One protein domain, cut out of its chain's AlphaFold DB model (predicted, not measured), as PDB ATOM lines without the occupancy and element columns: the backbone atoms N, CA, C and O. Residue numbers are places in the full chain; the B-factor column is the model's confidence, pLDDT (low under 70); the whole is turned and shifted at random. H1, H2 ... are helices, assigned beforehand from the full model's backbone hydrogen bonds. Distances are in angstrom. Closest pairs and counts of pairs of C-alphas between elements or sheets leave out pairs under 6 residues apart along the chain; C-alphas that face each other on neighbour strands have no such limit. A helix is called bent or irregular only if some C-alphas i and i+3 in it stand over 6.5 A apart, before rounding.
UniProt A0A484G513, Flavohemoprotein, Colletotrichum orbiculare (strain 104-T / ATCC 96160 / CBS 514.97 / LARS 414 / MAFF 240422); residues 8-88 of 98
ATOM      1  N   ILE A   8     145.019 125.733 124.518       87.88
ATOM      2  CA  ILE A   8     143.896 126.435 123.883       87.88
ATOM      3  C   ILE A   8     142.629 126.297 124.733       87.88
ATOM      4  O   ILE A   8     141.958 127.297 124.993       87.88
ATOM      5  N   ASP A   9     142.326 125.089 125.205       89.19
ATOM      6  CA  ASP A   9     141.122 124.810 125.988       89.19
ATOM      7  C   ASP A   9     141.159 125.513 127.350       89.19
ATOM      8  O   ASP A   9     140.171 126.138 127.752       89.19
ATOM      9  N   ILE A  10     142.317 125.513 128.023       90.88
ATOM     10  CA  ILE A  10     142.521 126.266 129.269       90.88
ATOM     11  C   ILE A  10     142.261 127.752 129.030       90.88
ATOM     12  O   ILE A  10     141.461 128.357 129.743       90.88
ATOM     13  N   VAL A  11     142.880 128.351 128.010       88.25
ATOM     14  CA  VAL A  11     142.708 129.783 127.741       88.25
ATOM     15  C   VAL A  11     141.250 130.112 127.406       88.25
ATOM     16  O   VAL A  11     140.689 131.046 127.982       88.25
ATOM     17  N   LYS A  12     140.591 129.311 126.564       87.81
ATOM     18  CA  LYS A  12     139.170 129.497 126.235       87.81
ATOM     19  C   LYS A  12     138.262 129.384 127.455       87.81
ATOM     20  O   LYS A  12     137.308 130.154 127.568       87.81
ATOM     21  N   SER A  13     138.573 128.491 128.396       91.31
ATOM     22  CA  SER A  13     137.803 128.341 129.638       91.31
ATOM     23  C   SER A  13     137.810 129.607 130.507       91.31
ATOM     24  O   SER A  13     136.866 129.845 131.258       91.31
ATOM     25  N   THR A  14     138.824 130.469 130.357       88.25
ATOM     26  CA  THR A  14     138.910 131.750 131.079       88.25
ATOM     27  C   THR A  14     138.120 132.882 130.416       88.25
ATOM     28  O   THR A  14     137.814 133.880 131.072       88.25
ATOM     29  N   ALA A  15     137.728 132.740 129.143       88.12
ATOM     30  CA  ALA A  15     137.046 133.796 128.391       88.12
ATOM     31  C   ALA A  15     135.708 134.252 129.021       88.12
ATOM     32  O   ALA A  15     135.481 135.462 129.098       88.12
ATOM     33  N   PRO A  16     134.831 133.366 129.542       88.06
ATOM     34  CA  PRO A  16     133.605 133.790 130.221       88.06
ATOM     35  C   PRO A  16     133.874 134.623 131.479       88.06
ATOM     36  O   PRO A  16     133.191 135.616 131.719       88.06
ATOM     37  N   VAL A  17     134.904 134.261 132.251       89.12
ATOM     38  CA  VAL A  17     135.303 134.990 133.465       89.12
ATOM     39  C   VAL A  17     135.861 136.365 133.096       89.12
ATOM     40  O   VAL A  17     135.461 137.372 133.678       89.12
ATOM     41  N   LEU A  18     136.710 136.431 132.067       85.50
ATOM     42  CA  LEU A  18     137.243 137.685 131.526       85.50
ATOM     43  C   LEU A  18     136.148 138.592 130.954       85.50
ATOM     44  O   LEU A  18     136.263 139.810 131.029       85.50
ATOM     45  N   LYS A  19     135.063 138.032 130.417       84.44
ATOM     46  CA  LYS A  19     133.934 138.822 129.915       84.44
ATOM     47  C   LYS A  19     133.189 139.551 131.033       84.44
ATOM     48  O   LYS A  19     132.728 140.666 130.819       84.44
ATOM     49  N   VAL A  20     133.072 138.928 132.206       87.56
ATOM     50  CA  VAL A  20     132.372 139.505 133.365       87.56
ATOM     51  C   VAL A  20     133.296 140.414 134.178       87.56
ATOM     52  O   VAL A  20     132.875 141.476 134.622       87.56
ATOM     53  N   HIS A  21     134.561 140.023 134.346       88.69
ATOM     54  CA  HIS A  21     135.492 140.674 135.272       88.69
ATOM     55  C   HIS A  21     136.658 141.400 134.593       88.69
ATOM     56  O   HIS A  21     137.518 141.946 135.281       88.69
ATOM     57  N   GLY A  22     136.710 141.435 133.260       83.88
ATOM     58  CA  GLY A  22     137.853 141.958 132.508       83.88
ATOM     59  C   GLY A  22     138.203 143.401 132.857       83.88
ATOM     60  O   GLY A  22     139.371 143.694 133.085       83.88
ATOM     61  N   GLU A  23     137.208 144.285 132.969       84.62
ATOM     62  CA  GLU A  23     137.436 145.691 133.343       84.62
ATOM     63  C   GLU A  23     137.944 145.823 134.787       84.62
ATOM     64  O   GLU A  23     138.829 146.633 135.060       84.62
ATOM     65  N   THR A  24     137.460 144.987 135.712       86.88
ATOM     66  CA  THR A  24     137.954 144.954 137.098       86.88
ATOM     67  C   THR A  24     139.410 144.500 137.152       86.88
ATOM     68  O   THR A  24     140.231 145.150 137.796       86.88
ATOM     69  N   ILE A  25     139.747 143.422 136.436       87.19
ATOM     70  CA  ILE A  25     141.105 142.867 136.385       87.19
ATOM     71  C   ILE A  25     142.078 143.895 135.809       87.19
ATOM     72  O   ILE A  25     143.124 144.149 136.401       87.19
ATOM     73  N   THR A  26     141.740 144.531 134.685       86.25
ATOM     74  CA  THR A  26     142.640 145.510 134.064       86.25
ATOM     75  C   THR A  26     142.745 146.804 134.855       86.25
ATOM     76  O   THR A  26     143.800 147.434 134.846       86.25
ATOM     77  N   THR A  27     141.698 147.190 135.585       84.88
ATOM     78  CA  THR A  27     141.753 148.332 136.506       84.88
ATOM     79  C   THR A  27     142.714 148.064 137.661       84.88
ATOM     80  O   THR A  27     143.559 148.909 137.955       84.88
ATOM     81  N   LEU A  28     142.629 146.882 138.281       87.94
ATOM     82  CA  LEU A  28     143.557 146.464 139.335       87.94
ATOM     83  C   LEU A  28     144.990 146.367 138.809       87.94
ATOM     84  O   LEU A  28     145.891 146.936 139.411       87.94
ATOM     85  N   PHE A  29     145.181 145.767 137.632       86.62
ATOM     86  CA  PHE A  29     146.483 145.707 136.971       86.62
ATOM     87  C   PHE A  29     147.114 147.096 136.812       86.62
ATOM     88  O   PHE A  29     148.261 147.309 137.193       86.62
ATOM     89  N   TYR A  30     146.361 148.065 136.285       83.69
ATOM     90  CA  TYR A  30     146.867 149.422 136.094       83.69
ATOM     91  C   TYR A  30     147.151 150.148 137.409       83.69
ATOM     92  O   TYR A  30     148.090 150.944 137.462       83.69
ATOM     93  N   LYS A  31     146.357 149.885 138.450       84.81
ATOM     94  CA  LYS A  31     146.586 150.422 139.791       84.81
ATOM     95  C   LYS A  31     147.898 149.886 140.368       84.81
ATOM     96  O   LYS A  31     148.765 150.685 140.707       84.81
ATOM     97  N   ASP A  32     148.060 148.568 140.409       87.88
ATOM     98  CA  ASP A  32     149.222 147.911 141.018       87.88
ATOM     99  C   ASP A  32     150.509 148.215 140.241       87.88
ATOM    100  O   ASP A  32     151.550 148.506 140.835       87.88
ATOM    101  N   MET A  33     150.430 148.241 138.906       85.88
ATOM    102  CA  MET A  33     151.554 148.603 138.041       85.88
ATOM    103  C   MET A  33     152.040 150.029 138.318       85.88
ATOM    104  O   MET A  33     153.241 150.258 138.374       85.88
ATOM    105  N   MET A  34     151.136 150.995 138.505       83.62
ATOM    106  CA  MET A  34     151.523 152.388 138.763       83.62
ATOM    107  C   MET A  34     151.966 152.671 140.195       83.62
ATOM    108  O   MET A  34     152.680 153.653 140.417       83.62
ATOM    109  N   ASP A  35     151.501 151.869 141.150       86.50
ATOM    110  CA  ASP A  35     151.948 151.929 142.539       86.50
ATOM    111  C   ASP A  35     153.380 151.389 142.662       86.50
ATOM    112  O   ASP A  35     154.254 152.055 143.213       86.50
ATOM    113  N   THR A  36     153.636 150.244 142.025       89.12
ATOM    114  CA  THR A  36     154.946 149.576 142.036       89.12
ATOM    115  C   THR A  36     155.979 150.304 141.172       89.12
ATOM    116  O   THR A  36     157.148 150.379 141.544       89.12
ATOM    117  N   HIS A  37     155.551 150.853 140.030       83.06
ATOM    118  CA  HIS A  37     156.416 151.486 139.031       83.06
ATOM    119  C   HIS A  37     155.958 152.919 138.719       83.06
ATOM    120  O   HIS A  37     155.375 153.185 137.656       83.06
ATOM    121  N   PRO A  38     156.183 153.880 139.632       82.19
ATOM    122  CA  PRO A  38     155.775 155.268 139.437       82.19
ATOM    123  C   PRO A  38     156.433 155.934 138.214       82.19
ATOM    124  O   PRO A  38     155.863 156.879 137.669       82.19
ATOM    125  N   GLU A  39     157.576 155.436 137.736       80.75
ATOM    126  CA  GLU A  39     158.253 155.872 136.510       80.75
ATOM    127  C   GLU A  39     157.381 155.725 135.253       80.75
ATOM    128  O   GLU A  39     157.475 156.529 134.323       80.75
ATOM    129  N   LEU A  40     156.463 154.753 135.254       80.19
ATOM    130  CA  LEU A  40     155.553 154.493 134.141       80.19
ATOM    131  C   LEU A  40     154.463 155.566 134.005       80.19
ATOM    132  O   LEU A  40     153.843 155.663 132.946       80.19
ATOM    133  N   LYS A  41     154.265 156.432 135.010       74.62
ATOM    134  CA  LYS A  41     153.342 157.585 134.934       74.62
ATOM    135  C   LYS A  41     153.750 158.609 133.869       74.62
ATOM    136  O   LYS A  41     152.906 159.372 133.415       74.62
ATOM    137  N   ASN A  42     155.020 158.604 133.455       74.06
ATOM    138  CA  ASN A  42     155.526 159.456 132.373       74.06
ATOM    139  C   ASN A  42     155.305 158.846 130.978       74.06
ATOM    140  O   ASN A  42     155.328 159.567 129.984       74.06
ATOM    141  N   VAL A  43     155.102 157.526 130.901       72.69
ATOM    142  CA  VAL A  43     154.891 156.783 129.648       72.69
ATOM    143  C   VAL A  43     153.400 156.589 129.377       72.69
ATOM    144  O   VAL A  43     152.941 156.718 128.243       72.69
ATOM    145  N   PHE A  44     152.619 156.310 130.422       71.69
ATOM    146  CA  PHE A  44     151.173 156.162 130.327       71.69
ATOM    147  C   PHE A  44     150.470 157.468 130.683       71.69
ATOM    148  O   PHE A  44     150.545 157.956 131.808       71.69
ATOM    149  N   SER A  45     149.720 158.011 129.726       66.94
ATOM    150  CA  SER A  45     148.910 159.208 129.937       66.94
ATOM    151  C   SER A  45     147.825 158.977 130.995       66.94
ATOM    152  O   SER A  45     146.784 158.382 130.707       66.94
ATOM    153  N   LEU A  46     148.011 159.556 132.185       64.81
ATOM    154  CA  LEU A  46     147.048 159.539 133.301       64.81
ATOM    155  C   LEU A  46     145.628 159.980 132.886       64.81
ATOM    156  O   LEU A  46     144.640 159.498 133.432       64.81
ATOM    157  N   ARG A  47     145.505 160.844 131.866       59.34
ATOM    158  CA  ARG A  47     144.221 161.292 131.291       59.34
ATOM    159  C   ARG A  47     143.406 160.153 130.661       59.34
ATOM    160  O   ARG A  47     142.195 160.095 130.851       59.34
ATOM    161  N   ASN A  48     144.058 159.242 129.939       61.00
ATOM    162  CA  ASN A  48     143.392 158.100 129.294       61.00
ATOM    163  C   ASN A  48     143.029 157.013 130.315       61.00
ATOM    164  O   ASN A  48     142.061 156.272 130.136       61.00
ATOM    165  N   GLN A  49     143.789 156.955 131.407       59.44
ATOM    166  CA  GLN A  49     143.536 156.085 132.548       59.44
ATOM    167  C   GLN A  49     142.332 156.572 133.365       59.44
ATOM    168  O   GLN A  49     141.447 155.776 133.668       59.44
ATOM    169  N   ALA A  50     142.240 157.881 133.630       61.09
ATOM    170  CA  ALA A  50     141.117 158.498 134.341       61.09
ATOM    171  C   ALA A  50     139.778 158.345 133.599       61.09
ATOM    172  O   ALA A  50     138.729 158.266 134.231       61.09
ATOM    173  N   SER A  51     139.807 158.260 132.264       66.56
ATOM    174  CA  SER A  51     138.603 158.033 131.457       66.56
ATOM    175  C   SER A  51     138.163 156.559 131.397       66.56
ATOM    176  O   SER A  51     137.111 156.263 130.829       66.56
ATOM    177  N   GLY A  52     138.968 155.621 131.911       69.75
ATOM    178  CA  GLY A  52     138.682 154.179 131.891       69.75
ATOM    179  C   GLY A  52     138.799 153.510 130.514       69.75
ATOM    180  O   GLY A  52     138.682 152.290 130.403       69.75
ATOM    181  N   GLU A  53     139.081 154.270 129.452       74.75
ATOM    182  CA  GLU A  53     139.216 153.726 128.097       74.75
ATOM    183  C   GLU A  53     140.401 152.769 127.966       74.75
ATOM    184  O   GLU A  53     140.310 151.768 127.256       74.75
ATOM    185  N   GLN A  54     141.505 153.046 128.661       74.50
ATOM    186  CA  GLN A  54     142.713 152.231 128.581       74.50
ATOM    187  C   GLN A  54     142.559 150.856 129.278       74.50
ATOM    188  O   GLN A  54     142.821 149.846 128.618       74.50
ATOM    189  N   PRO A  55     142.054 150.761 130.529       78.50
ATOM    190  CA  PRO A  55     141.675 149.479 131.135       78.50
ATOM    191  C   PRO A  55     140.679 148.682 130.287       78.50
ATOM    192  O   PRO A  55     140.856 147.477 130.093       78.50
ATOM    193  N   ARG A  56     139.663 149.346 129.723       81.25
ATOM    194  CA  ARG A  56     138.642 148.697 128.889       81.25
ATOM    195  C   ARG A  56     139.205 148.177 127.569       81.25
ATOM    196  O   ARG A  56     138.888 147.063 127.159       81.25
ATOM    197  N   ALA A  57     140.066 148.950 126.911       81.81
ATOM    198  CA  ALA A  57     140.735 148.530 125.683       81.81
ATOM    199  C   ALA A  57     141.628 147.304 125.918       81.81
ATOM    200  O   ALA A  57     141.600 146.367 125.117       81.81
ATOM    201  N   LEU A  58     142.372 147.276 127.031       82.88
ATOM    202  CA  LEU A  58     143.175 146.115 127.412       82.88
ATOM    203  C   LEU A  58     142.288 144.895 127.699       82.88
ATOM    204  O   LEU A  58     142.547 143.822 127.160       82.88
ATOM    205  N   ALA A  59     141.206 145.069 128.463       85.31
ATOM    206  CA  ALA A  59     140.287 143.984 128.816       85.31
ATOM    207  C   ALA A  59     139.663 143.352 127.567       85.31
ATOM    208  O   ALA A  59     139.675 142.134 127.407       85.31
ATOM    209  N   ASN A  60     139.197 144.190 126.638       84.94
ATOM    210  CA  ASN A  60     138.642 143.742 125.365       84.94
ATOM    211  C   ASN A  60     139.678 143.012 124.502       84.94
ATOM    212  O   ASN A  60     139.333 142.043 123.832       84.94
ATOM    213  N   SER A  61     140.938 143.450 124.528       84.94
ATOM    214  CA  SER A  61     142.018 142.807 123.769       84.94
ATOM    215  C   SER A  61     142.331 141.410 124.312       84.94
ATOM    216  O   SER A  61     142.422 140.458 123.539       84.94
ATOM    217  N   VAL A  62     142.426 141.269 125.640       85.19
ATOM    218  CA  VAL A  62     142.658 139.980 126.313       85.19
ATOM    219  C   VAL A  62     141.466 139.039 126.116       85.19
ATOM    220  O   VAL A  62     141.655 137.872 125.783       85.19
ATOM    221  N   LEU A  63     140.238 139.549 126.240       87.00
ATOM    222  CA  LEU A  63     139.023 138.773 125.996       87.00
ATOM    223  C   LEU A  63     138.935 138.285 124.546       87.00
ATOM    224  O   LEU A  63     138.616 137.121 124.310       87.00
ATOM    225  N   ALA A  64     139.220 139.156 123.573       86.06
ATOM    226  CA  ALA A  64     139.220 138.785 122.164       86.06
ATOM    227  C   ALA A  64     140.254 137.685 121.898       86.06
ATOM    228  O   ALA A  64     139.922 136.681 121.272       86.06
ATOM    229  N   TYR A  65     141.467 137.828 122.439       85.75
ATOM    230  CA  TYR A  65     142.491 136.795 122.331       85.75
ATOM    231  C   TYR A  65     142.035 135.466 122.937       85.75
ATOM    232  O   TYR A  65     142.087 134.448 122.257       85.75
ATOM    233  N   ALA A  66     141.504 135.476 124.163       86.25
ATOM    234  CA  ALA A  66     141.021 134.262 124.818       86.25
ATOM    235  C   ALA A  66     139.862 133.588 124.060       86.25
ATOM    236  O   ALA A  66     139.727 132.367 124.087       86.25
ATOM    237  N   THR A  67     139.043 134.375 123.360       86.25
ATOM    238  CA  THR A  67     137.896 133.880 122.584       86.25
ATOM    239  C   THR A  67     138.311 133.266 121.244       86.25
ATOM    240  O   THR A  67     137.712 132.281 120.825       86.25
ATOM    241  N   TYR A  68     139.317 133.838 120.575       87.94
ATOM    242  CA  TYR A  68     139.711 133.487 119.201       87.94
ATOM    243  C   TYR A  68     141.151 132.962 119.098       87.94
ATOM    244  O   TYR A  68     141.791 133.106 118.058       87.94
ATOM    245  N   ILE A  69     141.692 132.376 120.167       85.12
ATOM    246  CA  ILE A  69     143.074 131.867 120.210       85.12
ATOM    247  C   ILE A  69     143.355 130.779 119.152       85.12
ATOM    248  O   ILE A  69     144.495 130.602 118.729       85.12
ATOM    249  N   ASP A  70     142.317 130.086 118.689       86.12
ATOM    250  CA  ASP A  70     142.333 129.085 117.620       86.12
ATOM    251  C   ASP A  70     142.021 129.653 116.221       86.12
ATOM    252  O   ASP A  70     142.177 128.947 115.229       86.12
ATOM    253  N   ASP A  71     141.623 130.925 116.126       85.50
ATOM    254  CA  ASP A  71     141.335 131.640 114.874       85.50
ATOM    255  C   ASP A  71     141.975 133.042 114.896       85.50
ATOM    256  O   ASP A  71     141.322 134.092 114.848       85.50
ATOM    257  N   LEU A  72     143.311 133.053 114.978       78.56
ATOM    258  CA  LEU A  72     144.135 134.267 114.992       78.56
ATOM    259  C   LEU A  72     143.887 135.232 113.813       78.56
ATOM    260  O   LEU A  72     143.976 136.445 114.035       78.56
ATOM    261  N   PRO A  73     143.549 134.783 112.584       84.25
ATOM    262  CA  PRO A  73     143.178 135.691 111.500       84.25
ATOM    263  C   PRO A  73     142.055 136.677 111.860       84.25
ATOM    264  O   PRO A  73     142.107 137.829 111.426       84.25
ATOM    265  N   ARG A  74     141.089 136.289 112.709       82.31
ATOM    266  CA  ARG A  74     140.019 137.193 113.183       82.31
ATOM    267  C   ARG A  74     140.527 138.323 114.070       82.31
ATOM    268  O   ARG A  74     139.915 139.387 114.126       82.31
ATOM    269  N   LEU A  75     141.653 138.113 114.749       80.81
ATOM    270  CA  LEU A  75     142.258 139.088 115.654       80.81
ATOM    271  C   LEU A  75     143.167 140.081 114.938       80.81
ATOM    272  O   LEU A  75     143.492 141.119 115.514       80.81
ATOM    273  N   ARG A  76     143.551 139.809 113.686       79.75
ATOM    274  CA  ARG A  76     144.545 140.590 112.941       79.75
ATOM    275  C   ARG A  76     144.258 142.092 112.955       79.75
ATOM    276  O   ARG A  76     145.136 142.868 113.307       79.75
ATOM    277  N   ALA A  77     143.021 142.500 112.679       77.00
ATOM    278  CA  ALA A  77     142.646 143.916 112.665       77.00
ATOM    279  C   ALA A  77     142.714 144.585 114.053       77.00
ATOM    280  O   ALA A  77     142.966 145.787 114.150       77.00
ATOM    281  N   ALA A  78     142.466 143.837 115.133       74.88
ATOM    282  CA  ALA A  78     142.608 144.342 116.497       74.88
ATOM    283  C   ALA A  78     144.091 144.441 116.888       74.88
ATOM    284  O   ALA A  78     144.522 145.474 117.398       74.88
ATOM    285  N   VAL A  79     144.876 143.408 116.572       77.50
ATOM    286  CA  VAL A  79     146.326 143.364 116.806       77.50
ATOM    287  C   VAL A  79     147.039 144.473 116.037       77.50
ATOM    288  O   VAL A  79     147.855 145.170 116.625       77.50
ATOM    289  N   GLU A  80     146.695 144.712 114.771       78.12
ATOM    290  CA  GLU A  80     147.277 145.790 113.961       78.12
ATOM    291  C   GLU A  80     146.992 147.174 114.564       78.12
ATOM    292  O   GLU A  80     147.898 148.001 114.657       78.12
ATOM    293  N   ARG A  81     145.773 147.426 115.067       74.19
ATOM    294  CA  ARG A  81     145.454 148.686 115.770       74.19
ATOM    295  C   ARG A  81     146.270 148.859 117.050       74.19
ATOM    296  O   ARG A  81     146.740 149.961 117.333       74.19
ATOM    297  N   ILE A  82     146.426 147.788 117.827       74.62
ATOM    298  CA  ILE A  82     147.219 147.791 119.062       74.62
ATOM    299  C   ILE A  82     148.700 148.006 118.734       74.62
ATOM    300  O   ILE A  82     149.351 148.830 119.370       74.62
ATOM    301  N   ALA A  83     149.222 147.315 117.721       72.50
ATOM    302  CA  ALA A  83     150.597 147.441 117.258       72.50
ATOM    303  C   ALA A  83     150.888 148.859 116.753       72.50
ATOM    304  O   ALA A  83     151.894 149.442 117.138       72.50
ATOM    305  N   HIS A  84     149.979 149.457 115.979       73.44
ATOM    306  CA  HIS A  84     150.131 150.831 115.502       73.44
ATOM    307  C   HIS A  84     150.137 151.846 116.658       73.44
ATOM    308  O   HIS A  84     150.926 152.790 116.640       73.44
ATOM    309  N   LYS A  85     149.300 151.657 117.692       70.31
ATOM    310  CA  LYS A  85     149.355 152.496 118.904       70.31
ATOM    311  C   LYS A  85     150.679 152.335 119.656       70.31
ATOM    312  O   LYS A  85     151.251 153.341 120.065       70.31
ATOM    313  N   HIS A  86     151.191 151.113 119.797       70.12
ATOM    314  CA  HIS A  86     152.488 150.872 120.438       70.12
ATOM    315  C   HIS A  86     153.661 151.441 119.634       70.12
ATOM    316  O   HIS A  86     154.546 152.043 120.223       70.12
ATOM    317  N   ALA A  87     153.643 151.324 118.304       69.06
ATOM    318  CA  ALA A  87     154.670 151.897 117.435       69.06
ATOM    319  C   ALA A  87     154.672 153.436 117.455       69.06
ATOM    320  O   ALA A  87     155.712 154.055 117.256       69.06
ATOM    321  N   SER A  88     153.514 154.059 117.703       64.19
ATOM    322  CA  SER A  88     153.398 155.518 117.829       64.19
ATOM    323  C   SER A  88     153.858 156.074 119.183       64.19
ATOM    324  O   SER A  88     154.045 157.283 119.303       64.19
TER     325      SER A  88
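This is residues 8 to 88 of the 98 residues of the protein "Flavohemoprotein" of Colletotrichum orbiculare (strain 104-T / ATCC 96160 / CBS 514.97 / LARS 414 / MAFF 240422) (UniProt A0A484G513). Helix H4 makes the middle of this domain, with the bent helix H1, an L of two arms, packed along one side of it and H5 folded back along the other. H2 and H3, two short helices, make the turn at one end that leads from H1b to H4, and residues 83 to 88 of H5 stick out. The printed part has 81 residues, with five named helices in the order H1, H2, H3, H4, H5 and no named strand, and its class is all helix. It is only just compact, close to loose, with a radius of gyration of the C-alphas of 13.8 A, and it spans 36 by 27 by 20 A.

Find C-alpha 8 at (143.896, 126.435, 123.883), where H1, residues 8 to 36, begins. By its hydrogen bonds it was assigned as one helix, but it is bent: C-alphas 20 and 23 are 8.0 A apart. Its arms are H1a, residues 8 to 20, 19.8 A long, and H1b, residues 23 to 36, 19.9 A long. H1a is irregular, with C-alphas 13 and 16 at 6.9 A. Read on to H2, residues 38 to 42, and H3, residues 46 to 50. H4, residues 53 to 67, starts at C-alpha 53 at (139.216, 153.726, 128.097) and is 20.6 A long. H5, residues 72 to 88, is 23.4 A long and ends at C-alpha 88 at (153.398, 155.518, 117.829); it is irregular, with C-alphas 74 and 77 at 7.2 A, and has a kink of 39 degrees near residue 79.

Start with the two arms, H1a and H1b, which are about perpendicular at 86 degrees. H1a touches H4, closest at the C-alphas of Lys 12 and Ala 66, 5.3 A, opposite ways at a tilt of 36 degrees, only just steep. H1b touches residues 55 to 59 of H4, closest at the C-alphas of Thr 26 and Pro 55, 5.0 A, at a steep tilt of 60 degrees, opposite ways. H2 is close to but not clearly touching H1b, with the C-alphas of Met 34 and Leu 40 closest at 6.5 A. H3 is likewise close to but not clearly touching H4, with Asn 48 and Gln 54 closest at 6.0 A between C-alphas. H4 and H5 form a helical hairpin at a shallow tilt of 29 degrees, opposite ways; residues 61 to 65 touch residues 72 to 78, and the closest C-alphas are those of Tyr 65 and Leu 75, 7.1 A. H5 is apart from both arms of H1. Every O i to N i+4 pair is within hydrogen-bond range in H1b, H3 and H4; the counts are 6 of 9 in H1a, 11 of 13 in H5 and 0 of 1 in H2, where 2 of 2 O i to N i+3 pairs are within range.

Look for the two C-alphas farthest apart at Asp 9 and Asn 42, 38.1 A. The printed part has no cut, and its four links are tight. Residues 35 to 40, of which 38 to 40 belong to H2, stand free. The mean pLDDT of the printed part is 80.6; it is under 70 at residues 45 to 52 and 87 to 88.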